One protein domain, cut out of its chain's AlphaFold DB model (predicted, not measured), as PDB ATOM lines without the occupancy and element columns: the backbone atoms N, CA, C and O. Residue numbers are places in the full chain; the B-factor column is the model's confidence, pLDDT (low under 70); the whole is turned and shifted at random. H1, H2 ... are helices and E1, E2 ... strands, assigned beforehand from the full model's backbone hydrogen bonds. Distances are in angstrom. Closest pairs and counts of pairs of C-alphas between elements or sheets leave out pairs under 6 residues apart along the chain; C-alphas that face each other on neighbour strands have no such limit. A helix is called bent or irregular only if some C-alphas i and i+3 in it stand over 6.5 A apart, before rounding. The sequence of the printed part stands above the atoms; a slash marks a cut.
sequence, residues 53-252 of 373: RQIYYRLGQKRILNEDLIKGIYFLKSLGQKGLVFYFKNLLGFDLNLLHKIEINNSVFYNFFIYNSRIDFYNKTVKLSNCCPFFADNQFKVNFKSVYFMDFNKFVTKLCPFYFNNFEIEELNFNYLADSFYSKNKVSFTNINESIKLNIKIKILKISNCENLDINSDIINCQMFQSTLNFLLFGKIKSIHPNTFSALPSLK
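This is residues 53 to 252 of the 373 residues of the protein "Hypothetical protein" of Brachionus calyciflorus (UniProt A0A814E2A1). The chain is wound in stacked turns: a long, twisted and curled sheet of seven strands, E2 E3 E5 E7 E8 E9 E10 side by side, makes one wall. A small sheet, E1 E4 E6, lies opposite its E3 to E7 part, and loops carry the turns beside E8, E9 and E10, while two short helices, H1 and H2, lie among the returns. The printed part has 200 residues, under half of them in named elements, and is mostly strand, in the order E1 E2 E3 E4 H1 E5 E6 E7 H2 E8 E9 E10; the large sheet is mixed, the small one parallel. The whole is compact, with a radius of gyration of the C-alphas of 16.6 A and spans of 44 by 41 by 38 A.

Start the large sheet at E2, residues 73 to 76, and E3, residues 82 to 89, 23.5 A long from C-alpha 82 at (189.683, 229.356, 132.474). Then come E5, residues 109 to 115, 20.2 A; E7, residues 142 to 149, 17.8 A; E8, residues 167 to 175, 20.3 A; E9, residues 201 to 215, 20.6 A; and E10, residues 230 to 240, 15.9 A, ending at C-alpha 240 at (161.924, 202.580, 135.725). E9 bends by 149 degrees at residue 212 and E10 by 131 degrees at residue 237. The small sheet has E1, residues 63 to 65, from C-alpha 63 at (190.786, 211.983, 153.971), E4, residues 91 to 95, and E6, residues 120 to 123. H1 is residues 96 to 101, neither bent nor irregular, but only just: C-alphas 96 and 99 are 6.2 A apart. H2 is residues 161 to 164.

In the large sheet, look first at E7 and E8, parallel at 6 degrees, with N 144 and O 168 2.7 A apart. E7, H2 and E8 form a strand-helix-strand unit, two parallel neighbours with a helix between, its crossover right-handed. E8 and E9 are parallel, N 169 to O 201 2.7 A; E9 and the edge strand E10 too, N 212 to O 236 2.7 A. On the other side of E7, E5 is parallel, N 145 to O 110 2.8 A, then E3, N 88 to O 113 2.8 A. E2, the other edge strand, forms a hairpin with E3, N 75 to O 83 2.9 A. In the small sheet, E1 and E4 are parallel neighbours, with N 92 and O 63 within hydrogen-bond range at 2.9 A, and E4 and E6 are parallel neighbours, with N 94 and O 120 within hydrogen-bond range at 3.1 A. H1 only grazes this sheet, with residues 96 to 99. H1 and H2 are close but not clearly touching, Leu 96 and Tyr 163 having the closest C-alphas at 7.3 A. H1 has 0 of 2 O i to N i+4 pairs within hydrogen-bond range and 1 of 3 O i to N i+3 pairs; H2 is too short for an O i to N i+4 pair.

The C-alphas farthest apart, of Gly 80 and Phe 181, are 48.3 A apart. The printed part has no cut. The links E6 to E7, E7 to H2, E8 to E9 and E9 to E10 are long. The mean pLDDT of the printed part is 74.7; 87 residues are under 70, among them residues 53 to 111.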
ATOM      1  N   ARG A  53     199.605 218.605 129.794       32.88
ATOM      2  CA  ARG A  53     199.228 217.229 130.143       32.88
ATOM      3  C   ARG A  53     198.720 217.256 131.581       32.88
ATOM      4  O   ARG A  53     199.368 217.848 132.438       32.88
ATOM      5  N   GLN A  54     197.544 216.675 131.798       37.97
ATOM      6  CA  GLN A  54     196.849 216.604 133.081       37.97
ATOM      7  C   GLN A  54     197.836 216.345 134.226       37.97
ATOM      8  O   GLN A  54     198.547 215.343 134.220       37.97
ATOM      9  N   ILE A  55     197.900 217.262 135.188       35.62
ATOM     10  CA  ILE A  55     198.568 216.994 136.460       35.62
ATOM     11  C   ILE A  55     197.564 216.166 137.289       35.62
ATOM     12  O   ILE A  55     196.351 216.302 137.136       35.62
ATOM     13  N   TYR A  56     198.036 215.236 138.105       40.97
ATOM     14  CA  TYR A  56     197.171 214.383 138.920       40.97
ATOM     15  C   TYR A  56     197.586 214.543 140.375       40.97
ATOM     16  O   TYR A  56     198.759 214.368 140.698       40.97
ATOM     17  N   TYR A  57     196.636 214.855 141.254       40.59
ATOM     18  CA  TYR A  57     196.863 214.839 142.697       40.59
ATOM     19  C   TYR A  57     196.272 213.553 143.269       40.59
ATOM     20  O   TYR A  57     195.056 213.383 143.339       40.59
ATOM     21  N   ARG A  58     197.142 212.616 143.655       42.06
ATOM     22  CA  ARG A  58     196.750 211.415 144.396       42.06
ATOM     23  C   ARG A  58     196.938 211.688 145.882       42.06
ATOM     24  O   ARG A  58     198.061 211.822 146.352       42.06
ATOM     25  N   LEU A  59     195.840 211.727 146.632       46.72
ATOM     26  CA  LEU A  59     195.912 211.648 148.086       46.72
ATOM     27  C   LEU A  59     196.266 210.209 148.478       46.72
ATOM     28  O   LEU A  59     195.492 209.279 148.245       46.72
ATOM     29  N   GLY A  60     197.452 210.017 149.061       44.78
ATOM     30  CA  GLY A  60     197.927 208.716 149.548       44.78
ATOM     31  C   GLY A  60     197.171 208.186 150.775       44.78
ATOM     32  O   GLY A  60     197.450 207.087 151.238       44.78
ATOM     33  N   GLN A  61     196.206 208.942 151.308       55.94
ATOM     34  CA  GLN A  61     195.457 208.602 152.517       55.94
ATOM     35  C   GLN A  61     193.966 208.889 152.340       55.94
ATOM     36  O   GLN A  61     193.578 209.832 151.650       55.94
ATOM     37  N   LYS A  62     193.138 208.085 153.013       56.38
ATOM     38  CA  LYS A  62     191.704 208.332 153.160       56.38
ATOM     39  C   LYS A  62     191.494 209.614 153.963       56.38
ATOM     40  O   LYS A  62     191.803 209.635 155.150       56.38
ATOM     41  N   ARG A  63     190.999 210.677 153.328       64.12
ATOM     42  CA  ARG A  63     190.786 211.983 153.971       64.12
ATOM     43  C   ARG A  63     189.365 212.480 153.750       64.12
ATOM     44  O   ARG A  63     188.745 212.179 152.730       64.12
ATOM     45  N   ILE A  64     188.853 213.234 154.716       60.78
ATOM     46  CA  ILE A  64     187.731 214.142 154.471       60.78
ATOM     47  C   ILE A  64     188.294 215.276 153.617       60.78
ATOM     48  O   ILE A  64     189.444 215.675 153.797       60.78
ATOM     49  N   LEU A  65     187.512 215.763 152.663       66.44
ATOM     50  CA  LEU A  65     187.881 216.911 151.854       66.44
ATOM     51  C   LEU A  65     187.908 218.192 152.720       66.44
ATOM     52  O   LEU A  65     186.970 218.974 152.673       66.44
ATOM     53  N   ASN A  66     188.947 218.369 153.538       51.66
ATOM     54  CA  ASN A  66     189.090 219.412 154.555       51.66
ATOM     55  C   ASN A  66     190.461 220.100 154.370       51.66
ATOM     56  O   ASN A  66     191.515 219.511 154.588       51.66
ATOM     57  N   GLU A  67     190.387 221.322 153.845       42.41
ATOM     58  CA  GLU A  67     191.335 222.451 153.919       42.41
ATOM     59  C   GLU A  67     192.746 222.336 153.301       42.41
ATOM     60  O   GLU A  67     193.181 223.295 152.667       42.41
ATOM     61  N   ASP A  68     193.425 221.190 153.327       41.06
ATOM     62  CA  ASP A  68     194.818 221.084 152.837       41.06
ATOM     63  C   ASP A  68     194.961 220.925 151.309       41.06
ATOM     64  O   ASP A  68     196.069 220.782 150.783       41.06
ATOM     65  N   LEU A  69     193.853 220.912 150.557       49.97
ATOM     66  CA  LEU A  69     193.860 220.577 149.128       49.97
ATOM     67  C   LEU A  69     193.647 221.777 148.200       49.97
ATOM     68  O   LEU A  69     192.799 221.752 147.311       49.97
ATOM     69  N   ILE A  70     194.461 222.818 148.358       41.94
ATOM     70  CA  ILE A  70     194.499 223.954 147.424       41.94
ATOM     71  C   ILE A  70     195.682 223.793 146.467       41.94
ATOM     72  O   ILE A  70     196.651 224.542 146.508       41.94
ATOM     73  N   LYS A  71     195.614 222.801 145.575       45.16
ATOM     74  CA  LYS A  71     196.334 222.852 144.292       45.16
ATOM     75  C   LYS A  71     195.426 222.297 143.196       45.16
ATOM     76  O   LYS A  71     195.509 221.137 142.814       45.16
ATOM     77  N   GLY A  72     194.494 223.132 142.740       45.75
ATOM     78  CA  GLY A  72     193.750 222.889 141.504       45.75
ATOM     79  C   GLY A  72     194.648 223.133 140.295       45.75
ATOM     80  O   GLY A  72     195.564 223.953 140.348       45.75
ATOM     81  N   ILE A  73     194.407 222.417 139.201       47.03
ATOM     82  CA  ILE A  73     195.218 222.572 137.990       47.03
ATOM     83  C   ILE A  73     194.489 223.523 137.067       47.03
ATOM     84  O   ILE A  73     193.355 223.261 136.658       47.03
ATOM     85  N   TYR A  74     195.159 224.626 136.756       47.78
ATOM     86  CA  TYR A  74     194.685 225.616 135.807       47.78
ATOM     87  C   TYR A  74     194.886 225.104 134.388       47.78
ATOM     88  O   TYR A  74     196.007 224.818 133.971       47.78
ATOM     89  N   PHE A  75     193.796 225.045 133.629       52.41
ATOM     90  CA  PHE A  75     193.852 224.862 132.188       52.41
ATOM     91  C   PHE A  75     193.234 226.085 131.513       52.41
ATOM     92  O   PHE A  75     192.086 226.456 131.774       52.41
ATOM     93  N   LEU A  76     193.993 226.704 130.613       43.56
ATOM     94  CA  LEU A  76     193.446 227.635 129.634       43.56
ATOM     95  C   LEU A  76     192.805 226.811 128.518       43.56
ATOM     96  O   LEU A  76     193.488 226.049 127.833       43.56
ATOM     97  N   LYS A  77     191.487 226.936 128.338       48.56
ATOM     98  CA  LYS A  77     190.838 226.407 127.135       48.56
ATOM     99  C   LYS A  77     191.096 227.347 125.961       48.56
ATOM    100  O   LYS A  77     191.234 228.554 126.138       48.56
ATOM    101  N   SER A  78     191.070 226.794 124.751       42.66
ATOM    102  CA  SER A  78     191.294 227.496 123.477       42.66
ATOM    103  C   SER A  78     190.315 228.645 123.173       42.66
ATOM    104  O   SER A  78     190.501 229.335 122.182       42.66
ATOM    105  N   LEU A  79     189.292 228.863 124.009       48.53
ATOM    106  CA  LEU A  79     188.266 229.906 123.867       48.53
ATOM    107  C   LEU A  79     188.369 231.006 124.946       48.53
ATOM    108  O   LEU A  79     187.376 231.646 125.268       48.53
ATOM    109  N   GLY A  80     189.530 231.176 125.591       48.84
ATOM    110  CA  GLY A  80     189.740 232.199 126.633       48.84
ATOM    111  C   GLY A  80     189.081 231.899 127.988       48.84
ATOM    112  O   GLY A  80     189.314 232.607 128.964       48.84
ATOM    113  N   GLN A  81     188.303 230.820 128.088       51.03
ATOM    114  CA  GLN A  81     187.718 230.363 129.346       51.03
ATOM    115  C   GLN A  81     188.761 229.637 130.204       51.03
ATOM    116  O   GLN A  81     189.416 228.689 129.755       51.03
ATOM    117  N   LYS A  82     188.880 230.052 131.467       58.09
ATOM    118  CA  LYS A  82     189.683 229.356 132.474       58.09
ATOM    119  C   LYS A  82     188.872 228.183 133.022       58.09
ATOM    120  O   LYS A  82     187.733 228.349 133.456       58.09
ATOM    121  N   GLY A  83     189.450 226.988 132.963       61.06
ATOM    122  CA  GLY A  83     188.887 225.785 133.559       61.06
ATOM    123  C   GLY A  83     189.786 225.286 134.678       61.06
ATOM    124  O   GLY A  83     190.990 225.137 134.475       61.06
ATOM    125  N   LEU A  84     189.205 224.992 135.835       65.88
ATOM    126  CA  LEU A  84     189.892 224.275 136.900       65.88
ATOM    127  C   LEU A  84     189.410 222.829 136.928       65.88
ATOM    128  O   LEU A  84     188.210 222.556 136.824       65.88
ATOM    129  N   VAL A  85     190.354 221.897 137.037       65.69
ATOM    130  CA  VAL A  85     190.045 220.477 137.208       65.69
ATOM    131  C   VAL A  85     190.599 219.992 138.534       65.69
ATOM    132  O   VAL A  85     191.773 220.208 138.843       65.69
ATOM    133  N   PHE A  86     189.746 219.304 139.285       69.06
ATOM    134  CA  PHE A  86     190.074 218.705 140.565       69.06
ATOM    135  C   PHE A  86     189.866 217.197 140.491       69.06
ATOM    136  O   PHE A  86     188.800 216.728 140.094       69.06
ATOM    137  N   TYR A  87     190.895 216.452 140.886       64.88
ATOM    138  CA  TYR A  87     190.865 214.998 140.984       64.88
ATOM    139  C   TYR A  87     190.986 214.612 142.453       64.88
ATOM    140  O   TYR A  87     191.945 214.994 143.119       64.88
ATOM    141  N   PHE A  88     190.031 213.832 142.944       67.81
ATOM    142  CA  PHE A  88     190.014 213.332 144.311       67.81
ATOM    143  C   PHE A  88     189.968 211.809 144.297       67.81
ATOM    144  O   PHE A  88     189.128 211.224 143.622       67.81
ATOM    145  N   LYS A  89     190.855 211.151 145.046       63.03
ATOM    146  CA  LYS A  89     190.875 209.689 145.203       63.03
ATOM    147  C   LYS A  89     190.780 209.350 146.687       63.03
ATOM    148  O   LYS A  89     191.404 210.029 147.497       63.03
ATOM    149  N   ASN A  90     190.049 208.289 147.026       64.00
ATOM    150  CA  ASN A  90     189.931 207.774 148.394       64.00
ATOM    151  C   ASN A  90     189.325 208.767 149.405       64.00
ATOM    152  O   ASN A  90     189.695 208.734 150.578       64.00
ATOM    153  N   LEU A  91     188.397 209.638 149.000       69.38
ATOM    154  CA  LEU A  91     187.715 210.505 149.963       69.38
ATOM    155  C   LEU A  91     186.879 209.666 150.934       69.38
ATOM    156  O   LEU A  91     186.250 208.685 150.540       69.38
ATOM    157  N   LEU A  92     186.887 210.058 152.207       68.00
ATOM    158  CA  LEU A  92     185.950 209.562 153.221       68.00
ATOM    159  C   LEU A  92     184.663 210.375 153.256       68.00
ATOM    160  O   LEU A  92     183.658 209.893 153.769       68.00
ATOM    161  N   GLY A  93     184.710 211.605 152.749       67.06
ATOM    162  CA  GLY A  93     183.557 212.474 152.682       67.06
ATOM    163  C   GLY A  93     183.883 213.908 152.305       67.06
ATOM    164  O   GLY A  93     185.043 214.254 152.068       67.06
ATOM    165  N   PHE A  94     182.840 214.727 152.265       66.62
ATOM    166  CA  PHE A  94     182.920 216.158 151.973       66.62
ATOM    167  C   PHE A  94     182.843 216.982 153.261       66.62
ATOM    168  O   PHE A  94     181.918 216.776 154.051       66.62
ATOM    169  N   ASP A  95     183.794 217.904 153.456       65.25
ATOM    170  CA  ASP A  95     183.646 218.999 154.420       65.25
ATOM    171  C   ASP A  95     182.991 220.187 153.717       65.25
ATOM    172  O   ASP A  95     183.481 220.684 152.699       65.25
ATOM    173  N   LEU A  96     181.871 220.639 154.265       57.34
ATOM    174  CA  LEU A  96     181.072 221.719 153.692       57.34
ATOM    175  C   LEU A  96     181.781 223.072 153.781       57.34
ATOM    176  O   LEU A  96     181.556 223.939 152.941       57.34
ATOM    177  N   ASN A  97     182.681 223.241 154.751       60.16
ATOM    178  CA  ASN A  97     183.387 224.504 154.950       60.16
ATOM    179  C   ASN A  97     184.496 224.729 153.913       60.16
ATOM    180  O   ASN A  97     184.914 225.867 153.706       60.16
ATOM    181  N   LEU A  98     184.963 223.675 153.232       62.06
ATOM    182  CA  LEU A  98     186.041 223.807 152.254       62.06
ATOM    183  C   LEU A  98     185.628 224.660 151.055       62.06
ATOM    184  O   LEU A  98     186.425 225.453 150.563       62.06
ATOM    185  N   LEU A  99     184.399 224.487 150.570       56.38
ATOM    186  CA  LEU A  99     183.960 225.146 149.343       56.38
ATOM    187  C   LEU A  99     183.914 226.669 149.514       56.38
ATOM    188  O   LEU A  99     184.303 227.373 148.589       56.38
ATOM    189  N   HIS A 100     183.594 227.160 150.716       55.88
ATOM    190  CA  HIS A 100     183.689 228.582 151.065       55.88
ATOM    191  C   HIS A 100     185.113 229.151 150.983       55.88
ATOM    192  O   HIS A 100     185.268 230.337 150.711       55.88
ATOM    193  N   LYS A 101     186.151 228.334 151.220       53.59
ATOM    194  CA  LYS A 101     187.560 228.775 151.197       53.59
ATOM    195  C   LYS A 101     188.175 228.776 149.803       53.59
ATOM    196  O   LYS A 101     189.215 229.394 149.592       53.59
ATOM    197  N   ILE A 102     187.569 228.066 148.854       55.84
ATOM    198  CA  ILE A 102     187.976 228.160 147.457       55.84
ATOM    199  C   ILE A 102     187.390 229.481 146.958       55.84
ATOM    200  O   ILE A 102     186.195 229.547 146.692       55.84
ATOM    201  N   GLU A 103     188.201 230.541 146.870       49.25
ATOM    202  CA  GLU A 103     187.803 231.804 146.234       49.25
ATOM    203  C   GLU A 103     187.398 231.522 144.780       49.25
ATOM    204  O   GLU A 103     188.219 231.423 143.861       49.25
ATOM    205  N   ILE A 104     186.103 231.299 144.578       54.69
ATOM    206  CA  ILE A 104     185.538 230.956 143.286       54.69
ATOM    207  C   ILE A 104     185.300 232.256 142.539       54.69
ATOM    208  O   ILE A 104     184.359 233.000 142.795       54.69
ATOM    209  N   ASN A 105     186.182 232.539 141.586       55.78
ATOM    210  CA  ASN A 105     185.916 233.580 140.615       55.78
ATOM    211  C   ASN A 105     184.799 233.080 139.684       55.78
ATOM    212  O   ASN A 105     184.977 232.092 138.969       55.78
ATOM    213  N   ASN A 106     183.663 233.783 139.665       54.09
ATOM    214  CA  ASN A 106     182.464 233.443 138.884       54.09
ATOM    215  C   ASN A 106     182.705 233.264 137.369       54.09
ATOM    216  O   ASN A 106     181.850 232.715 136.677       54.09
ATOM    217  N   SER A 107     183.855 233.711 136.851       54.34
ATOM    218  CA  SER A 107     184.277 233.540 135.452       54.34
ATOM    219  C   SER A 107     184.965 232.197 135.143       54.34
ATOM    220  O   SER A 107     185.305 231.932 133.987       54.34
ATOM    221  N   VAL A 108     185.195 231.347 136.150       61.31
ATOM    222  CA  VAL A 108     185.924 230.077 136.021       61.31
ATOM    223  C   VAL A 108     184.953 228.900 136.072       61.31
ATOM    224  O   VAL A 108     184.073 228.836 136.924       61.31
ATOM    225  N   PHE A 109     185.132 227.937 135.167       64.12
ATOM    226  CA  PHE A 109     184.364 226.693 135.178       64.12
ATOM    227  C   PHE A 109     185.122 225.579 135.893       64.12
ATOM    228  O   PHE A 109     186.301 225.333 135.621       64.12
ATOM    229  N   TYR A 110     184.412 224.838 136.735       68.62
ATOM    230  CA  TYR A 110     184.991 223.808 137.589       68.62
ATOM    231  C   TYR A 110     184.591 222.401 137.126       68.62
ATOM    232  O   TYR A 110     183.415 222.142 136.874       68.62
ATOM    233  N   ASN A 111     185.563 221.489 137.014       69.31
ATOM    234  CA  ASN A 111     185.325 220.062 136.775       69.31
ATOM    235  C   ASN A 111     185.868 219.258 137.955       69.31
ATOM    236  O   ASN A 111     187.047 219.371 138.292       69.31
ATOM    237  N   PHE A 112     185.012 218.456 138.572       74.19
ATOM    238  CA  PHE A 112     185.338 217.665 139.752       74.19
ATOM    239  C   PHE A 112     185.257 216.186 139.395       74.19
ATOM    240  O   PHE A 112     184.219 215.725 138.936       74.19
ATOM    241  N   PHE A 113     186.333 215.439 139.619       67.94
ATOM    242  CA  PHE A 113     186.382 213.997 139.399       67.94
ATOM    243  C   PHE A 113     186.735 213.290 140.702       67.94
ATOM    244  O   PHE A 113     187.782 213.544 141.293       67.94
ATOM    245  N   ILE A 114     185.864 212.396 141.154       72.44
ATOM    246  CA  ILE A 114     185.967 211.718 142.448       72.44
ATOM    247  C   ILE A 114     186.089 210.216 142.194       72.44
ATOM    248  O   ILE A 114     185.239 209.649 141.516       72.44
ATOM    249  N   TYR A 115     187.116 209.560 142.730       64.81
ATOM    250  CA  TYR A 115     187.459 208.154 142.474       64.81
ATOM    251  C   TYR A 115     187.592 207.364 143.773       64.81
ATOM    252  O   TYR A 115     188.138 207.877 144.754       64.81
ATOM    253  N   ASN A 116     187.188 206.088 143.762       58.06
ATOM    254  CA  ASN A 116     187.418 205.134 144.857       58.06
ATOM    255  C   ASN A 116     187.103 205.692 146.260       58.06
ATOM    256  O   ASN A 116     187.853 205.486 147.214       58.06
ATOM    257  N   SER A 117     186.048 206.494 146.370       63.31
ATOM    258  CA  SER A 117     185.716 207.252 147.573       63.31
ATOM    259  C   SER A 117     184.493 206.671 148.273       63.31
ATOM    260  O   SER A 117     183.566 206.163 147.644       63.31
ATOM    261  N   ARG A 118     184.476 206.762 149.599       71.38
ATOM    262  CA  ARG A 118     183.280 206.562 150.413       71.38
ATOM    263  C   ARG A 118     182.653 207.935 150.608       71.38
ATOM    264  O   ARG A 118     183.289 208.810 151.178       71.38
ATOM    265  N   ILE A 119     181.440 208.138 150.108       72.38
ATOM    266  CA  ILE A 119     180.789 209.450 150.187       72.38
ATOM    267  C   ILE A 119     179.942 209.507 151.460       72.38
ATOM    268  O   ILE A 119     178.760 209.178 151.436       72.38
ATOM    269  N   ASP A 120     180.578 209.879 152.573       69.75
ATOM    270  CA  ASP A 120     179.896 210.363 153.778       69.75
ATOM    271  C   ASP A 120     179.985 211.907 153.829       69.75
ATOM    272  O   ASP A 120     180.737 212.530 153.076       69.75
ATOM    273  N   PHE A 121     179.237 212.557 154.718       68.69
ATOM    274  CA  PHE A 121     179.292 214.013 154.878       68.69
ATOM    275  C   PHE A 121     179.620 214.406 156.309       68.69
ATOM    276  O   PHE A 121     179.167 213.758 157.258       68.69
ATOM    277  N   TYR A 122     180.425 215.460 156.439       61.88
ATOM    278  CA  TYR A 122     181.002 215.884 157.706       61.88
ATOM    279  C   TYR A 122     180.824 217.386 157.923       61.88
ATOM    280  O   TYR A 122     180.879 218.172 156.980       61.88
ATOM    281  N   ASN A 123     180.664 217.783 159.185       64.50
ATOM    282  CA  ASN A 123     180.778 219.175 159.616       64.50
ATOM    283  C   ASN A 123     182.014 219.326 160.507       64.50
ATOM    284  O   ASN A 123     182.055 218.723 161.583       64.50
ATOM    285  N   LYS A 124     183.016 220.095 160.054       64.75
ATOM    286  CA  LYS A 124     184.325 220.353 160.695       64.75
ATOM    287  C   LYS A 124     185.213 219.129 160.967       64.75
ATOM    288  O   LYS A 124     186.418 219.297 161.046       64.75
ATOM    289  N   THR A 125     184.641 217.939 161.148       63.91
ATOM    290  CA  THR A 125     185.252 216.592 161.269       63.91
ATOM    291  C   THR A 125     184.222 215.544 161.724       63.91
ATOM    292  O   THR A 125     184.502 214.348 161.676       63.91
ATOM    293  N   VAL A 126     183.021 215.951 162.157       65.62
ATOM    294  CA  VAL A 126     182.000 215.045 162.704       65.62
ATOM    295  C   VAL A 126     181.087 214.532 161.600       65.62
ATOM    296  O   VAL A 126     180.539 215.326 160.833       65.62
ATOM    297  N   LYS A 127     180.905 213.207 161.531       68.94
ATOM    298  CA  LYS A 127     179.979 212.572 160.588       68.94
ATOM    299  C   LYS A 127     178.555 213.021 160.896       68.94
ATOM    300  O   LYS A 127     178.071 212.833 162.009       68.94
ATOM    301  N   LEU A 128     177.873 213.567 159.898       64.19
ATOM    302  CA  LEU A 128     176.474 213.945 160.027       64.19
ATOM    303  C   LEU A 128     175.594 212.709 159.822       64.19
ATOM    304  O   LEU A 128     175.694 212.024 158.804       64.19
ATOM    305  N   SER A 129     174.739 212.416 160.800       65.25
ATOM    306  CA  SER A 129     173.724 211.361 160.699       65.25
ATOM    307  C   SER A 129     172.467 211.824 159.959       65.25
ATOM    308  O   SER A 129     171.782 210.999 159.361       65.25
ATOM    309  N   ASN A 130     172.198 213.135 159.950       67.44
ATOM    310  CA  ASN A 130     170.977 213.724 159.408       67.44
ATOM    311  C   ASN A 130     171.271 214.785 158.340       67.44
ATOM    312  O   ASN A 130     172.312 215.443 158.346       67.44
ATOM    313  N   CYS A 131     170.304 214.966 157.440       71.12
ATOM    314  CA  CYS A 131     170.300 216.022 156.437       71.12
ATOM    315  C   CYS A 131     169.915 217.354 157.095       71.12
ATOM    316  O   CYS A 131     168.750 217.745 157.100       71.12
ATOM    317  N   CYS A 132     170.886 218.012 157.724       66.06
ATOM    318  CA  CYS A 132     170.664 219.301 158.369       66.06
ATOM    319  C   CYS A 132     170.844 220.442 157.355       66.06
ATOM    320  O   CYS A 132     171.797 220.396 156.571       66.06
ATOM    321  N   PRO A 133     169.984 221.479 157.383       59.66
ATOM    322  CA  PRO A 133     170.213 222.712 156.644       59.66
ATOM    323  C   PRO A 133     171.439 223.401 157.240       59.66
ATOM    324  O   PRO A 133     171.353 224.159 158.202       59.66
ATOM    325  N   PHE A 134     172.614 223.086 156.708       61.38
ATOM    326  CA  PHE A 134     173.789 223.894 156.959       61.38
ATOM    327  C   PHE A 134     173.698 225.063 155.988       61.38
ATOM    328  O   PHE A 134     173.789 224.871 154.775       61.38
ATOM    329  N   PHE A 135     173.420 226.255 156.511       53.22
ATOM    330  CA  PHE A 135     173.419 227.475 155.717       53.22
ATOM    331  C   PHE A 135     174.865 227.765 155.322       53.22
ATOM    332  O   PHE A 135     175.577 228.491 156.012       53.22
ATOM    333  N   ALA A 136     175.313 227.166 154.218       51.97
ATOM    334  CA  ALA A 136     176.338 227.810 153.423       51.97
ATOM    335  C   ALA A 136     175.827 229.231 153.172       51.97
ATOM    336  O   ALA A 136     174.670 229.380 152.769       51.97
ATOM    337  N   ASP A 137     176.633 230.239 153.511       55.66
ATOM    338  CA  ASP A 137     176.325 231.655 153.298       55.66
ATOM    339  C   ASP A 137     175.516 231.819 152.003       55.66
ATOM    340  O   ASP A 137     175.935 231.332 150.950       55.66
ATOM    341  N   ASN A 138     174.333 232.438 152.074       58.50
ATOM    342  CA  ASN A 138     173.420 232.563 150.931       58.50
ATOM    343  C   ASN A 138     174.076 233.273 149.730       58.50
ATOM    344  O   ASN A 138     173.560 233.201 148.616       58.50
ATOM    345  N   GLN A 139     175.204 233.952 149.951       60.12
ATOM    346  CA  GLN A 139     176.012 234.592 148.916       60.12
ATOM    347  C   GLN A 139     176.934 233.620 148.162       60.12
ATOM    348  O   GLN A 139     177.433 233.948 147.084       60.12
ATOM    349  N   PHE A 140     177.157 232.414 148.686       62.38
ATOM    350  CA  PHE A 140     178.021 231.416 148.074       62.38
ATOM    351  C   PHE A 140     177.313 230.725 146.907       62.38
ATOM    352  O   PHE A 140     176.452 229.868 147.100       62.38
ATOM    353  N   LYS A 141     177.701 231.090 145.682       66.06
ATOM    354  CA  LYS A 141     177.254 230.444 144.446       66.06
ATOM    355  C   LYS A 141     178.444 229.807 143.741       66.06
ATOM    356  O   LYS A 141     179.455 230.465 143.516       66.06
ATOM    357  N   VAL A 142     178.295 228.549 143.328       68.19
ATOM    358  CA  VAL A 142     179.336 227.840 142.571       68.19
ATOM    359  C   VAL A 142     178.795 227.334 141.249       68.19
ATOM    360  O   VAL A 142     177.780 226.640 141.212       68.19
ATOM    361  N   ASN A 143     179.515 227.645 140.171       73.38
ATOM    362  CA  ASN A 143     179.205 227.174 138.828       73.38
ATOM    363  C   ASN A 143     180.142 226.016 138.455       73.38
ATOM    364  O   ASN A 143     181.289 226.208 138.042       73.38
ATOM    365  N   PHE A 144     179.653 224.791 138.580       77.44
ATOM    366  CA  PHE A 144     180.342 223.604 138.100       77.44
ATOM    367  C   PHE A 144     179.980 223.347 136.643       77.44
ATOM    368  O   PHE A 144     178.814 223.207 136.276       77.44
ATOM    369  N   LYS A 145     181.002 223.190 135.803       81.50
ATOM    370  CA  LYS A 145     180.790 222.582 134.492       81.50
ATOM    371  C   LYS A 145     180.424 221.110 134.657       81.50
ATOM    372  O   LYS A 145     179.521 220.608 134.000       81.50
ATOM    373  N   SER A 146     181.132 220.401 135.527       83.06
ATOM    374  CA  SER A 146     180.847 218.987 135.718       83.06
ATOM    375  C   SER A 146     181.271 218.453 137.078       83.06
ATOM    376  O   SER A 146     182.279 218.876 137.648       83.06
ATOM    377  N   VAL A 147     180.502 217.489 137.578       85.81
ATOM    378  CA  VAL A 147     180.811 216.710 138.777       85.81
ATOM    379  C   VAL A 147     180.671 215.231 138.431       85.81
ATOM    380  O   VAL A 147     179.584 214.752 138.113       85.81
ATOM    381  N   TYR A 148     181.783 214.506 138.485       84.31
ATOM    382  CA  TYR A 148     181.902 213.105 138.105       84.31
ATOM    383  C   TYR A 148     182.223 212.242 139.324       84.31
ATOM    384  O   TYR A 148     183.334 212.275 139.855       84.31
ATOM    385  N   PHE A 149     181.274 211.401 139.721       85.31
ATOM    386  CA  PHE A 149     181.518 210.281 140.623       85.31
ATOM    387  C   PHE A 149     181.954 209.081 139.782       85.31
ATOM    388  O   PHE A 149     181.128 208.380 139.211       85.31
ATOM    389  N   MET A 150     183.265 208.882 139.675       79.12
ATOM    390  CA  MET A 150     183.911 207.847 138.869       79.12
ATOM    391  C   MET A 150     183.910 206.473 139.574       79.12
ATOM    392  O   MET A 150     183.176 206.223 140.528       79.12
ATOM    393  N   ASP A 151     184.723 205.560 139.065       72.81
ATOM    394  CA  ASP A 151     184.737 204.136 139.374       72.81
ATOM    395  C   ASP A 151     185.012 203.866 140.868       72.81
ATOM    396  O   ASP A 151     185.786 204.573 141.527       72.81
ATOM    397  N   PHE A 152     184.380 202.812 141.394       69.94
ATOM    398  CA  PHE A 152     184.546 202.300 142.764       69.94
ATOM    399  C   PHE A 152     184.135 203.248 143.903       69.94
ATOM    400  O   PHE A 152     184.437 202.975 145.067       69.94
ATOM    401  N   ASN A 153     183.424 204.342 143.612       71.56
ATOM    402  CA  ASN A 153     182.801 205.128 144.671       71.56
ATOM    403  C   ASN A 153     181.694 204.318 145.345       71.56
ATOM    404  O   ASN A 153     180.821 203.796 144.659       71.56
ATOM    405  N   LYS A 154     181.720 204.231 146.678       79.50
ATOM    406  CA  LYS A 154     180.690 203.557 147.477       79.50
ATOM    407  C   LYS A 154     179.777 204.594 148.122       79.50
ATOM    408  O   LYS A 154     180.209 205.349 149.000       79.50
ATOM    409  N   PHE A 155     178.513 204.594 147.717       78.25
ATOM    410  CA  PHE A 155     177.457 205.384 148.344       78.25
ATOM    411  C   PHE A 155     176.925 204.623 149.560       78.25
ATOM    412  O   PHE A 155     176.091 203.731 149.442       78.25
ATOM    413  N   VAL A 156     177.485 204.920 150.736       68.88
ATOM    414  CA  VAL A 156     177.161 204.197 151.981       68.88
ATOM    415  C   VAL A 156     175.976 204.829 152.716       68.88
ATOM    416  O   VAL A 156     175.288 204.151 153.475       68.88
ATOM    417  N   THR A 157     175.714 206.113 152.480       71.00
ATOM    418  CA  THR A 157     174.606 206.864 153.078       71.00
ATOM    419  C   THR A 157     173.787 207.571 152.007       71.00
ATOM    420  O   THR A 157     174.299 207.889 150.931       71.00
ATOM    421  N   LYS A 158     172.526 207.874 152.330       84.94
ATOM    422  CA  LYS A 158     171.700 208.779 151.529       84.94
ATOM    423  C   LYS A 158     172.392 210.146 151.425       84.94
ATOM    424  O   LYS A 158     172.806 210.708 152.438       84.94
ATOM    425  N   LEU A 159     172.529 210.672 150.211       85.44
ATOM    426  CA  LEU A 159     173.054 212.010 149.959       85.44
ATOM    427  C   LEU A 159     172.023 213.047 150.423       85.44
ATOM    428  O   LEU A 159     170.839 212.918 150.120       85.44
ATOM    429  N   CYS A 160     172.458 214.086 151.131       83.81
ATOM    430  CA  CYS A 160     171.567 215.181 151.507       83.81
ATOM    431  C   CYS A 160     171.581 216.264 150.423       83.81
ATOM    432  O   CYS A 160     172.650 216.798 150.117       83.81
ATOM    433  N   PRO A 161     170.424 216.622 149.841       86.62
ATOM    434  CA  PRO A 161     170.393 217.647 148.802       86.62
ATOM    435  C   PRO A 161     170.898 219.032 149.248       86.62
ATOM    436  O   PRO A 161     171.401 219.768 148.404       86.62
ATOM    437  N   PHE A 162     170.866 219.382 150.547       81.06
ATOM    438  CA  PHE A 162     171.434 220.654 151.039       81.06
ATOM    439  C   PHE A 162     172.909 220.851 150.669       81.06
ATOM    440  O   PHE A 162     173.346 221.987 150.524       81.06
ATOM    441  N   TYR A 163     173.666 219.774 150.452       77.56
ATOM    442  CA  TYR A 163     175.072 219.861 150.047       77.56
ATOM    443  C   TYR A 163     175.285 220.434 148.649       77.56
ATOM    444  O   TYR A 163     176.400 220.817 148.311       77.56
ATOM    445  N   PHE A 164     174.227 220.485 147.845       81.62
ATOM    446  CA  PHE A 164     174.239 221.080 146.518       81.62
ATOM    447  C   PHE A 164     173.533 222.439 146.495       81.62
ATOM    448  O   PHE A 164     173.376 223.018 145.420       81.62
ATOM    449  N   ASN A 165     173.064 222.945 147.644       83.38
ATOM    450  CA  ASN A 165     172.335 224.206 147.693       83.38
ATOM    451  C   ASN A 165     173.209 225.351 147.161       83.38
ATOM    452  O   ASN A 165     174.392 225.438 147.476       83.38
ATOM    453  N   ASN A 166     172.615 226.216 146.342       82.81
ATOM    454  CA  ASN A 166     173.280 227.279 145.586       82.81
ATOM    455  C   ASN A 166     174.304 226.806 144.535       82.81
ATOM    456  O   ASN A 166     175.079 227.622 144.024       82.81
ATOM    457  N   PHE A 167     174.316 225.521 144.158       85.06
ATOM    458  CA  PHE A 167     175.164 225.043 143.064       85.06
ATOM    459  C   PHE A 167     174.435 225.101 141.730       85.06
ATOM    460  O   PHE A 167     173.280 224.689 141.596       85.06
ATOM    461  N   GLU A 168     175.165 225.541 140.713       89.25
ATOM    462  CA  GLU A 168     174.786 225.417 139.316       89.25
ATOM    463  C   GLU A 168     175.737 224.426 138.642       89.25
ATOM    464  O   GLU A 168     176.923 224.697 138.492       89.25
ATOM    465  N   ILE A 169     175.231 223.250 138.281       90.00
ATOM    466  CA  ILE A 169     175.978 222.142 137.690       90.00
ATOM    467  C   ILE A 169     175.456 221.902 136.271       90.00
ATOM    468  O   ILE A 169     174.288 221.565 136.067       90.00
ATOM    469  N   GLU A 170     176.320 222.042 135.268       91.31
ATOM    470  CA  GLU A 170     175.957 221.703 133.889       91.31
ATOM    471  C   GLU A 170     175.782 220.179 133.723       91.31
ATOM    472  O   GLU A 170     174.722 219.751 133.270       91.31
ATOM    473  N   GLU A 171     176.740 219.356 134.168       94.44
ATOM    474  CA  GLU A 171     176.639 217.885 134.147       94.44
ATOM    475  C   GLU A 171     176.971 217.246 135.506       94.44
ATOM    476  O   GLU A 171     178.087 217.366 136.012       94.44
ATOM    477  N   LEU A 172     176.023 216.503 136.079       94.81
ATOM    478  CA  LEU A 172     176.251 215.609 137.215       94.81
ATOM    479  C   LEU A 172     176.257 214.161 136.719       94.81
ATOM    480  O   LEU A 172     175.259 213.698 136.170       94.81
ATOM    481  N   ASN A 173     177.358 213.439 136.920       94.69
ATOM    482  CA  ASN A 173     177.510 212.066 136.447       94.69
ATOM    483  C   ASN A 173     177.813 211.092 137.592       94.69
ATOM    484  O   ASN A 173     178.829 211.222 138.277       94.69
ATOM    485  N   PHE A 174     176.966 210.075 137.738       93.62
ATOM    486  CA  PHE A 174     177.194 208.913 138.590       93.62
ATOM    487  C   PHE A 174     177.654 207.730 137.739       93.62
ATOM    488  O   PHE A 174     176.920 207.265 136.870       93.62
ATOM    489  N   ASN A 175     178.858 207.223 137.987       90.25
ATOM    490  CA  ASN A 175     179.415 206.080 137.273       90.25
ATOM    491  C   ASN A 175     179.382 204.818 138.151       90.25
ATOM    492  O   ASN A 175     179.632 204.897 139.353       90.25
ATOM    493  N   TYR A 176     179.125 203.656 137.547       89.75
ATOM    494  CA  TYR A 176     179.171 202.337 138.202       89.75
ATOM    495  C   TYR A 176     178.230 202.181 139.411       89.75
ATOM    496  O   TYR A 176     178.623 201.728 140.492       89.75
ATOM    497  N   LEU A 177     176.958 202.539 139.219       92.19
ATOM    498  CA  LEU A 177     175.887 202.177 140.153       92.19
ATOM    499  C   LEU A 177     175.439 200.735 139.908       92.19
ATOM    500  O   LEU A 177     175.202 200.357 138.766       92.19
ATOM    501  N   ALA A 178     175.280 199.937 140.957       92.88
ATOM    502  CA  ALA A 178     174.906 198.533 140.822       92.88
ATOM    503  C   ALA A 178     173.948 198.078 141.926       92.88
ATOM    504  O   ALA A 178     174.091 198.468 143.087       92.88
ATOM    505  N   ASP A 179     173.001 197.219 141.561       92.19
ATOM    506  CA  ASP A 179     172.184 196.448 142.496       92.19
ATOM    507  C   ASP A 179     172.159 194.975 142.105       92.19
ATOM    508  O   ASP A 179     171.198 194.450 141.544       92.19
ATOM    509  N   SER A 180     173.272 194.304 142.357       88.31
ATOM    510  CA  SER A 180     173.432 192.884 142.089       88.31
ATOM    511  C   SER A 180     173.839 192.135 143.355       88.31
ATOM    512  O   SER A 180     174.136 192.719 144.401       88.31
ATOM    513  N   PHE A 181     173.852 190.808 143.262       85.88
ATOM    514  CA  PHE A 181     174.350 189.950 144.334       85.88
ATOM    515  C   PHE A 181     175.818 190.257 144.684       85.88
ATOM    516  O   PHE A 181     176.180 190.270 145.858       85.88
ATOM    517  N   TYR A 182     176.644 190.567 143.679       86.12
ATOM    518  CA  TYR A 182     178.081 190.806 143.846       86.12
ATOM    519  C   TYR A 182     178.434 192.268 144.148       86.12
ATOM    520  O   TYR A 182     179.508 192.540 144.682       86.12
ATOM    521  N   SER A 183     177.558 193.219 143.810       85.00
ATOM    522  CA  SER A 183     177.814 194.645 144.010       85.00
ATOM    523  C   SER A 183     176.538 195.398 144.370       85.00
ATOM    524  O   SER A 183     175.591 195.456 143.587       85.00
ATOM    525  N   LYS A 184     176.540 196.022 145.552       89.44
ATOM    526  CA  LYS A 184     175.482 196.926 146.016       89.44
ATOM    527  C   LYS A 184     176.053 198.327 146.170       89.44
ATOM    528  O   LYS A 184     176.711 198.637 147.162       89.44
ATOM    529  N   ASN A 185     175.808 199.160 145.171       89.12
ATOM    530  CA  ASN A 185     176.222 200.550 145.128       89.12
ATOM    531  C   ASN A 185     175.109 201.400 144.511       89.12
ATOM    532  O   ASN A 185     175.050 201.586 143.296       89.12
ATOM    533  N   LYS A 186     174.213 201.906 145.357       89.38
ATOM    534  CA  LYS A 186     173.093 202.751 144.938       89.38
ATOM    535  C   LYS A 186     173.285 204.158 145.460       89.38
ATOM    536  O   LYS A 186     173.498 204.347 146.655       89.38
ATOM    537  N   VAL A 187     173.127 205.143 144.585       90.31
ATOM    538  CA  VAL A 187     172.892 206.510 145.042       90.31
ATOM    539  C   VAL A 187     171.439 206.623 145.492       90.31
ATOM    540  O   VAL A 187     170.536 206.107 144.840       90.31
ATOM    541  N   SER A 188     171.220 207.265 146.627       90.81
ATOM    542  CA  SER A 188     169.887 207.621 147.101       90.81
ATOM    543  C   SER A 188     169.969 208.939 147.847       90.81
ATOM    544  O   SER A 188     171.048 209.314 148.311       90.81
ATOM    545  N   PHE A 189     168.847 209.637 147.963       89.31
ATOM    546  CA  PHE A 189     168.793 210.943 148.606       89.31
ATOM    547  C   PHE A 189     167.928 210.912 149.862       89.31
ATOM    548  O   PHE A 189     166.966 210.149 149.966       89.31
ATOM    549  N   THR A 190     168.279 211.725 150.854       87.94
ATOM    550  CA  THR A 190     167.400 211.960 152.003       87.94
ATOM    551  C   THR A 190     166.251 212.862 151.576       87.94
ATOM    552  O   THR A 190     166.471 213.851 150.874       87.94
ATOM    553  N   ASN A 191     165.043 212.561 152.046       83.94
ATOM    554  CA  ASN A 191     163.908 213.456 151.861       83.94
ATOM    555  C   ASN A 191     164.132 214.723 152.688       83.94
ATOM    556  O   ASN A 191     164.535 214.649 153.849       83.94
ATOM    557  N   ILE A 192     163.878 215.872 152.077       82.94
ATOM    558  CA  ILE A 192     163.839 217.161 152.759       82.94
ATOM    559  C   ILE A 192     162.376 217.592 152.804       82.94
ATOM    560  O   ILE A 192     161.579 217.201 151.953       82.94
ATOM    561  N   ASN A 193     162.018 218.361 153.829       82.75
ATOM    562  CA  ASN A 193     160.686 218.938 153.942       82.75
ATOM    563  C   ASN A 193     160.342 219.734 152.667       82.75
ATOM    564  O   ASN A 193     161.139 220.555 152.209       82.75
ATOM    565  N   GLU A 194     159.159 219.497 152.100       79.56
ATOM    566  CA  GLU A 194     158.685 220.141 150.869       79.56
ATOM    567  C   GLU A 194     158.592 221.667 150.988       79.56
ATOM    568  O   GLU A 194     158.732 222.371 149.988       79.56
ATOM    569  N   SER A 195     158.424 222.190 152.207       84.12
ATOM    570  CA  SER A 195     158.409 223.632 152.472       84.12
ATOM    571  C   SER A 195     159.760 224.313 152.235       84.12
ATOM    572  O   SER A 195     159.811 225.527 152.026       84.12
ATOM    573  N   ILE A 196     160.860 223.554 152.249       83.25
ATOM    574  CA  ILE A 196     162.204 224.095 152.074       83.25
ATOM    575  C   ILE A 196     162.542 224.138 150.586       83.25
ATOM    576  O   ILE A 196     162.678 223.111 149.921       83.25
ATOM    577  N   LYS A 197     162.729 225.352 150.065       85.38
ATOM    578  CA  LYS A 197     163.172 225.574 148.688       85.38
ATOM    579  C   LYS A 197     164.692 225.520 148.615       85.38
ATOM    580  O   LYS A 197     165.374 226.355 149.203       85.38
ATOM    581  N   LEU A 198     165.209 224.553 147.867       86.56
ATOM    582  CA  LEU A 198     166.629 224.455 147.548       86.56
ATOM    583  C   LEU A 198     166.908 225.187 146.239       86.56
ATOM    584  O   LEU A 198     166.183 225.028 145.260       86.56
ATOM    585  N   ASN A 199     167.984 225.961 146.202       88.81
ATOM    586  CA  ASN A 199     168.442 226.640 144.999       88.81
ATOM    587  C   ASN A 199     169.505 225.784 144.299       88.81
ATOM    588  O   ASN A 199     170.687 226.115 144.297       88.81
ATOM    589  N   ILE A 200     169.093 224.640 143.756       90.56
ATOM    590  CA  ILE A 200     169.979 223.703 143.055       90.56
ATOM    591  C   ILE A 200     169.642 223.758 141.571       90.56
ATOM    592  O   ILE A 200     168.478 223.632 141.193       90.56
ATOM    593  N   LYS A 201     170.655 223.936 140.721       93.69
ATOM    594  CA  LYS A 201     170.478 223.962 139.268       93.69
ATOM    595  C   LYS A 201     171.348 222.914 138.601       93.69
ATOM    596  O   LYS A 201     172.498 223.181 138.289       93.69
ATOM    597  N   ILE A 202     170.802 221.732 138.350       95.19
ATOM    598  CA  ILE A 202     171.470 220.667 137.588       95.19
ATOM    599  C   ILE A 202     170.828 220.601 136.207       95.19
ATOM    600  O   ILE A 202     169.626 220.353 136.136       95.19
ATOM    601  N   LYS A 203     171.586 220.827 135.124       95.62
ATOM    602  CA  LYS A 203     171.053 220.795 133.744       95.62
ATOM    603  C   LYS A 203     171.000 219.379 133.172       95.62
ATOM    604  O   LYS A 203     169.994 219.006 132.570       95.62
ATOM    605  N   ILE A 204     172.067 218.605 133.357       96.69
ATOM    606  CA  ILE A 204     172.202 217.238 132.845       96.69
ATOM    607  C   ILE A 204     172.502 216.300 134.011       96.69
ATOM    608  O   ILE A 204     173.490 216.483 134.721       96.69
ATOM    609  N   LEU A 205     171.675 215.270 134.168       96.75
ATOM    610  CA  LEU A 205     171.950 214.145 135.053       96.75
ATOM    611  C   LEU A 205     172.303 212.926 134.210       96.75
ATOM    612  O   LEU A 205     171.549 212.515 133.332       96.75
ATOM    613  N   LYS A 206     173.460 212.338 134.486       96.25
ATOM    614  CA  LYS A 206     173.977 211.171 133.788       96.25
ATOM    615  C   LYS A 206     174.238 210.046 134.777       96.25
ATOM    616  O   LYS A 206     174.885 210.238 135.799       96.25
ATOM    617  N   ILE A 207     173.759 208.857 134.451       95.19
ATOM    618  CA  ILE A 207     174.108 207.614 135.128       95.19
ATOM    619  C   ILE A 207     174.804 206.744 134.089       95.19
ATOM    620  O   ILE A 207     174.206 206.369 133.084       95.19
ATOM    621  N   SER A 208     176.089 206.475 134.292       92.12
ATOM    622  CA  SER A 208     176.912 205.685 133.379       92.12
ATOM    623  C   SER A 208     177.275 204.332 133.973       92.12
ATOM    624  O   SER A 208     177.507 204.214 135.175       92.12
ATOM    625  N   ASN A 209     177.380 203.324 133.103       89.88
ATOM    626  CA  ASN A 209     177.832 201.973 133.434       89.88
ATOM    627  C   ASN A 209     177.075 201.361 134.624       89.88
ATOM    628  O   ASN A 209     177.684 200.777 135.517       89.88
ATOM    629  N   CYS A 210     175.755 201.547 134.671       92.31
ATOM    630  CA  CYS A 210     174.940 200.978 135.738       92.31
ATOM    631  C   CYS A 210     174.589 199.500 135.505       92.31
ATOM    632  O   CYS A 210     174.563 199.032 134.363       92.31
ATOM    633  N   GLU A 211     174.288 198.774 136.582       93.25
ATOM    634  CA  GLU A 211     173.903 197.363 136.540       93.25
ATOM    635  C   GLU A 211     172.705 197.050 137.446       93.25
ATOM    636  O   GLU A 211     172.734 197.280 138.654       93.25
ATOM    637  N   ASN A 212     171.658 196.476 136.852       93.50
ATOM    638  CA  ASN A 212     170.408 196.056 137.487       93.50
ATOM    639  C   ASN A 212     169.743 197.144 138.358       93.50
ATOM    640  O   ASN A 212     169.122 196.841 139.372       93.50
ATOM    641  N   LEU A 213     169.863 198.415 137.970       93.88
ATOM    642  CA  LEU A 213     169.364 199.536 138.767       93.88
ATOM    643  C   LEU A 213     167.850 199.745 138.583       93.88
ATOM    644  O   LEU A 213     167.364 199.753 137.451       93.88
ATOM    645  N   ASP A 214     167.131 199.960 139.686       94.25
ATOM    646  CA  ASP A 214     165.720 200.362 139.697       94.25
ATOM    647  C   ASP A 214     165.626 201.895 139.834       94.25
ATOM    648  O   ASP A 214     165.970 202.460 140.871       94.25
ATOM    649  N   ILE A 215     165.192 202.587 138.776       94.38
ATOM    650  CA  ILE A 215     165.084 204.051 138.709       94.38
ATOM    651  C   ILE A 215     163.736 204.499 139.287       94.38
ATOM    652  O   ILE A 215     162.683 204.408 138.644       94.38
ATOM    653  N   ASN A 216     163.779 205.014 140.511       93.31
ATOM    654  CA  ASN A 216     162.620 205.440 141.291       93.31
ATOM    655  C   ASN A 216     162.875 206.798 141.981       93.31
ATOM    656  O   ASN A 216     163.892 207.453 141.747       93.31
ATOM    657  N   SER A 217     161.958 207.219 142.852       89.50
ATOM    658  CA  SER A 217     162.059 208.473 143.611       89.50
ATOM    659  C   SER A 217     163.216 208.523 144.617       89.50
ATOM    660  O   SER A 217     163.622 209.617 144.999       89.50
ATOM    661  N   ASP A 218     163.777 207.382 145.037       88.00
ATOM    662  CA  ASP A 218     164.935 207.376 145.942       88.00
ATOM    663  C   ASP A 218     166.202 207.852 145.226       88.00
ATOM    664  O   ASP A 218     167.035 208.538 145.823       88.00
ATOM    665  N   ILE A 219     166.342 207.490 143.946       90.06
ATOM    666  CA  ILE A 219     167.447 207.918 143.078       90.06
ATOM    667  C   ILE A 219     167.147 209.301 142.494       90.06
ATOM    668  O   ILE A 219     168.046 210.130 142.370       90.06
ATOM    669  N   ILE A 220     165.888 209.567 142.134       89.81
ATOM    670  CA  ILE A 220     165.464 210.824 141.515       89.81
ATOM    671  C   ILE A 220     164.793 211.714 142.559       89.81
ATOM    672  O   ILE A 220     163.568 211.775 142.673       89.81
ATOM    673  N   ASN A 221     165.610 212.448 143.316       90.06
ATOM    674  CA  ASN A 221     165.096 213.450 144.239       90.06
ATOM    675  C   ASN A 221     164.508 214.636 143.462       90.06
ATOM    676  O   ASN A 221     165.223 215.378 142.787       90.06
ATOM    677  N   CYS A 222     163.192 214.820 143.572       86.94
ATOM    678  CA  CYS A 222     162.471 215.801 142.769       86.94
ATOM    679  C   CYS A 222     162.929 217.229 143.056       86.94
ATOM    680  O   CYS A 222     163.055 217.991 142.112       86.94
ATOM    681  N   GLN A 223     163.236 217.576 144.312       88.06
ATOM    682  CA  GLN A 223     163.730 218.907 144.688       88.06
ATOM    683  C   GLN A 223     165.128 219.190 144.124       88.06
ATOM    684  O   GLN A 223     165.401 220.304 143.690       88.06
ATOM    685  N   MET A 224     166.004 218.185 144.087       90.50
ATOM    686  CA  MET A 224     167.360 218.331 143.555       90.50
ATOM    687  C   MET A 224     167.388 218.478 142.028       90.50
ATOM    688  O   MET A 224     168.231 219.194 141.491       90.50
ATOM    689  N   PHE A 225     166.472 217.806 141.327       93.94
ATOM    690  CA  PHE A 225     166.486 217.700 139.864       93.94
ATOM    691  C   PHE A 225     165.381 218.513 139.166       93.94
ATOM    692  O   PHE A 225     165.113 218.297 137.984       93.94
ATOM    693  N   GLN A 226     164.755 219.488 139.844       92.38
ATOM    694  CA  GLN A 226     163.669 220.311 139.270       92.38
ATOM    695  C   GLN A 226     164.068 221.036 137.976       92.38
ATOM    696  O   GLN A 226     163.236 221.220 137.084       92.38
ATOM    697  N   SER A 227     165.337 221.438 137.866       94.44
ATOM    698  CA  SER A 227     165.894 222.141 136.706       94.44
ATOM    699  C   SER A 227     166.514 221.217 135.652       94.44
ATOM    700  O   SER A 227     167.102 221.708 134.688       94.44
ATOM    701  N   THR A 228     166.488 219.897 135.860       95.94
ATOM    702  CA  THR A 228     167.168 218.945 134.976       95.94
ATOM    703  C   THR A 228     166.442 218.842 133.650       95.94
ATOM    704  O   THR A 228     165.283 218.450 133.603       95.94
ATOM    705  N   LEU A 229     167.153 219.199 132.578       95.12
ATOM    706  CA  LEU A 229     166.671 219.184 131.199       95.12
ATOM    707  C   LEU A 229     166.895 217.818 130.551       95.12
ATOM    708  O   LEU A 229     166.029 217.331 129.826       95.12
ATOM    709  N   ASN A 230     168.051 217.206 130.817       95.81
ATOM    710  CA  ASN A 230     168.469 215.966 130.173       95.81
ATOM    711  C   ASN A 230     168.797 214.899 131.212       95.81
ATOM    712  O   ASN A 230     169.587 215.133 132.129       95.81
ATOM    713  N   PHE A 231     168.243 213.710 131.011       95.81
ATOM    714  CA  PHE A 231     168.525 212.527 131.801       95.81
ATOM    715  C   PHE A 231     169.170 211.466 130.918       95.81
ATOM    716  O   PHE A 231     168.549 210.986 129.979       95.81
ATOM    717  N   LEU A 232     170.410 211.080 131.199       95.81
ATOM    718  CA  LEU A 232     171.148 210.114 130.392       95.81
ATOM    719  C   LEU A 232     171.395 208.836 131.203       95.81
ATOM    720  O   LEU A 232     172.125 208.866 132.191       95.81
ATOM    721  N   LEU A 233     170.803 207.717 130.797       94.69
ATOM    722  CA  LEU A 233     170.893 206.414 131.456       94.69
ATOM    723  C   LEU A 233     171.662 205.431 130.572       94.69
ATOM    724  O   LEU A 233     171.166 204.965 129.547       94.69
ATOM    725  N   PHE A 234     172.873 205.076 130.986       92.38
ATOM    726  CA  PHE A 234     173.714 204.130 130.263       92.38
ATOM    727  C   PHE A 234     174.085 202.946 131.148       92.38
ATOM    728  O   PHE A 234     174.611 203.118 132.251       92.38
ATOM    729  N   GLY A 235     173.851 201.744 130.633       91.00
ATOM    730  CA  GLY A 235     174.040 200.488 131.349       91.00
ATOM    731  C   GLY A 235     172.751 199.677 131.442       91.00
ATOM    732  O   GLY A 235     171.735 200.008 130.829       91.00
ATOM    733  N   LYS A 236     172.809 198.592 132.208       92.44
ATOM    734  CA  LYS A 236     171.723 197.633 132.366       92.44
ATOM    735  C   LYS A 236     170.738 198.127 133.423       92.44
ATOM    736  O   LYS A 236     170.894 197.841 134.608       92.44
ATOM    737  N   ILE A 237     169.723 198.872 133.001       94.19
ATOM    738  CA  ILE A 237     168.621 199.297 133.872       94.19
ATOM    739  C   ILE A 237     167.674 198.113 134.079       94.19
ATOM    740  O   ILE A 237     167.246 197.484 133.113       94.19
ATOM    741  N   LYS A 238     167.353 197.801 135.337       94.62
ATOM    742  CA  LYS A 238     166.393 196.745 135.673       94.62
ATOM    743  C   LYS A 238     164.971 197.256 135.531       94.62
ATOM    744  O   LYS A 238     164.165 196.600 134.874       94.62
ATOM    745  N   SER A 239     164.681 198.414 136.129       95.12
ATOM    746  CA  SER A 239     163.378 199.035 135.971       95.12
ATOM    747  C   SER A 239     163.352 200.560 136.051       95.12
ATOM    748  O   SER A 239     164.284 201.184 136.551       95.12
ATOM    749  N   ILE A 240     162.272 201.167 135.550       95.00
ATOM    750  CA  ILE A 240     161.924 202.580 135.725       95.00
ATOM    751  C   ILE A 240     160.484 202.628 136.235       95.00
ATOM    752  O   ILE A 240     159.569 202.150 135.562       95.00
ATOM    753  N   HIS A 241     160.270 203.206 137.418       93.69
ATOM    754  CA  HIS A 241     158.921 203.331 137.964       93.69
ATOM    755  C   HIS A 241     158.072 204.299 137.109       93.69
ATOM    756  O   HIS A 241     158.578 205.335 136.666       93.69
ATOM    757  N   PRO A 242     156.762 204.033 136.914       90.88
ATOM    758  CA  PRO A 242     155.930 204.786 135.968       90.88
ATOM    759  C   PRO A 242     155.846 206.301 136.202       90.88
ATOM    760  O   PRO A 242     155.567 207.044 135.266       90.88
ATOM    761  N   ASN A 243     156.067 206.758 137.437       88.81
ATOM    762  CA  ASN A 243     155.936 208.163 137.836       88.81
ATOM    763  C   ASN A 243     157.286 208.833 138.144       88.81
ATOM    764  O   ASN A 243     157.313 209.973 138.600       88.81
ATOM    765  N   THR A 244     158.419 208.164 137.901       90.62
ATOM    766  CA  THR A 244     159.734 208.703 138.290       90.62
ATOM    767  C   THR A 244     160.032 210.053 137.634       90.62
ATOM    768  O   THR A 244     160.547 210.963 138.273       90.62
ATOM    769  N   PHE A 245     159.667 210.212 136.362       91.19
ATOM    770  CA  PHE A 245     159.966 211.421 135.590       91.19
ATOM    771  C   PHE A 245     158.822 212.438 135.544       91.19
ATOM    772  O   PHE A 245     159.018 213.557 135.059       91.19
ATOM    773  N   SER A 246     157.625 212.093 136.033       83.56
ATOM    774  CA  SER A 246     156.491 213.029 136.040       83.56
ATOM    775  C   SER A 246     156.722 214.198 136.994       83.56
ATOM    776  O   SER A 246     156.205 215.282 136.758       83.56
ATOM    777  N   ALA A 247     157.536 213.995 138.030       82.38
ATOM    778  CA  ALA A 247     157.860 215.010 139.024       82.38
ATOM    779  C   ALA A 247     159.022 215.944 138.620       82.38
ATOM    780  O   ALA A 247     159.381 216.835 139.385       82.38
ATOM    781  N   LEU A 248     159.602 215.766 137.424       90.44
ATOM    782  CA  LEU A 248     160.640 216.648 136.882       90.44
ATOM    783  C   LEU A 248     160.018 217.606 135.848       90.44
ATOM    784  O   LEU A 248     159.769 217.181 134.713       90.44
ATOM    785  N   PRO A 249     159.726 218.869 136.210       89.06
ATOM    786  CA  PRO A 249     158.984 219.788 135.343       89.06
ATOM    787  C   PRO A 249     159.804 220.260 134.138       89.06
ATOM    788  O   PRO A 249     159.253 220.419 133.057       89.06
ATOM    789  N   SER A 250     161.116 220.440 134.306       92.50
ATOM    790  CA  SER A 250     162.004 220.947 133.250       92.50
ATOM    791  C   SER A 250     162.546 219.858 132.320       92.50
ATOM    792  O   SER A 250     163.235 220.173 131.352       92.50
ATOM    793  N   LEU A 251     162.288 218.582 132.616       92.94
ATOM    794  CA  LEU A 251     162.856 217.470 131.858       92.94
ATOM    795  C   LEU A 251     162.338 217.489 130.422       92.94
ATOM    796  O   LEU A 251     161.132 217.410 130.220       92.94
ATOM    797  N   LYS A 252     163.253 217.525 129.450       91.06
ATOM    798  CA  LYS A 252     162.963 217.496 128.011       91.06
ATOM    799  C   LYS A 252     163.427 216.204 127.347       91.06
ATOM    800  O   LYS A 252     162.707 215.675 126.512       91.06
TER     801      LYS A 252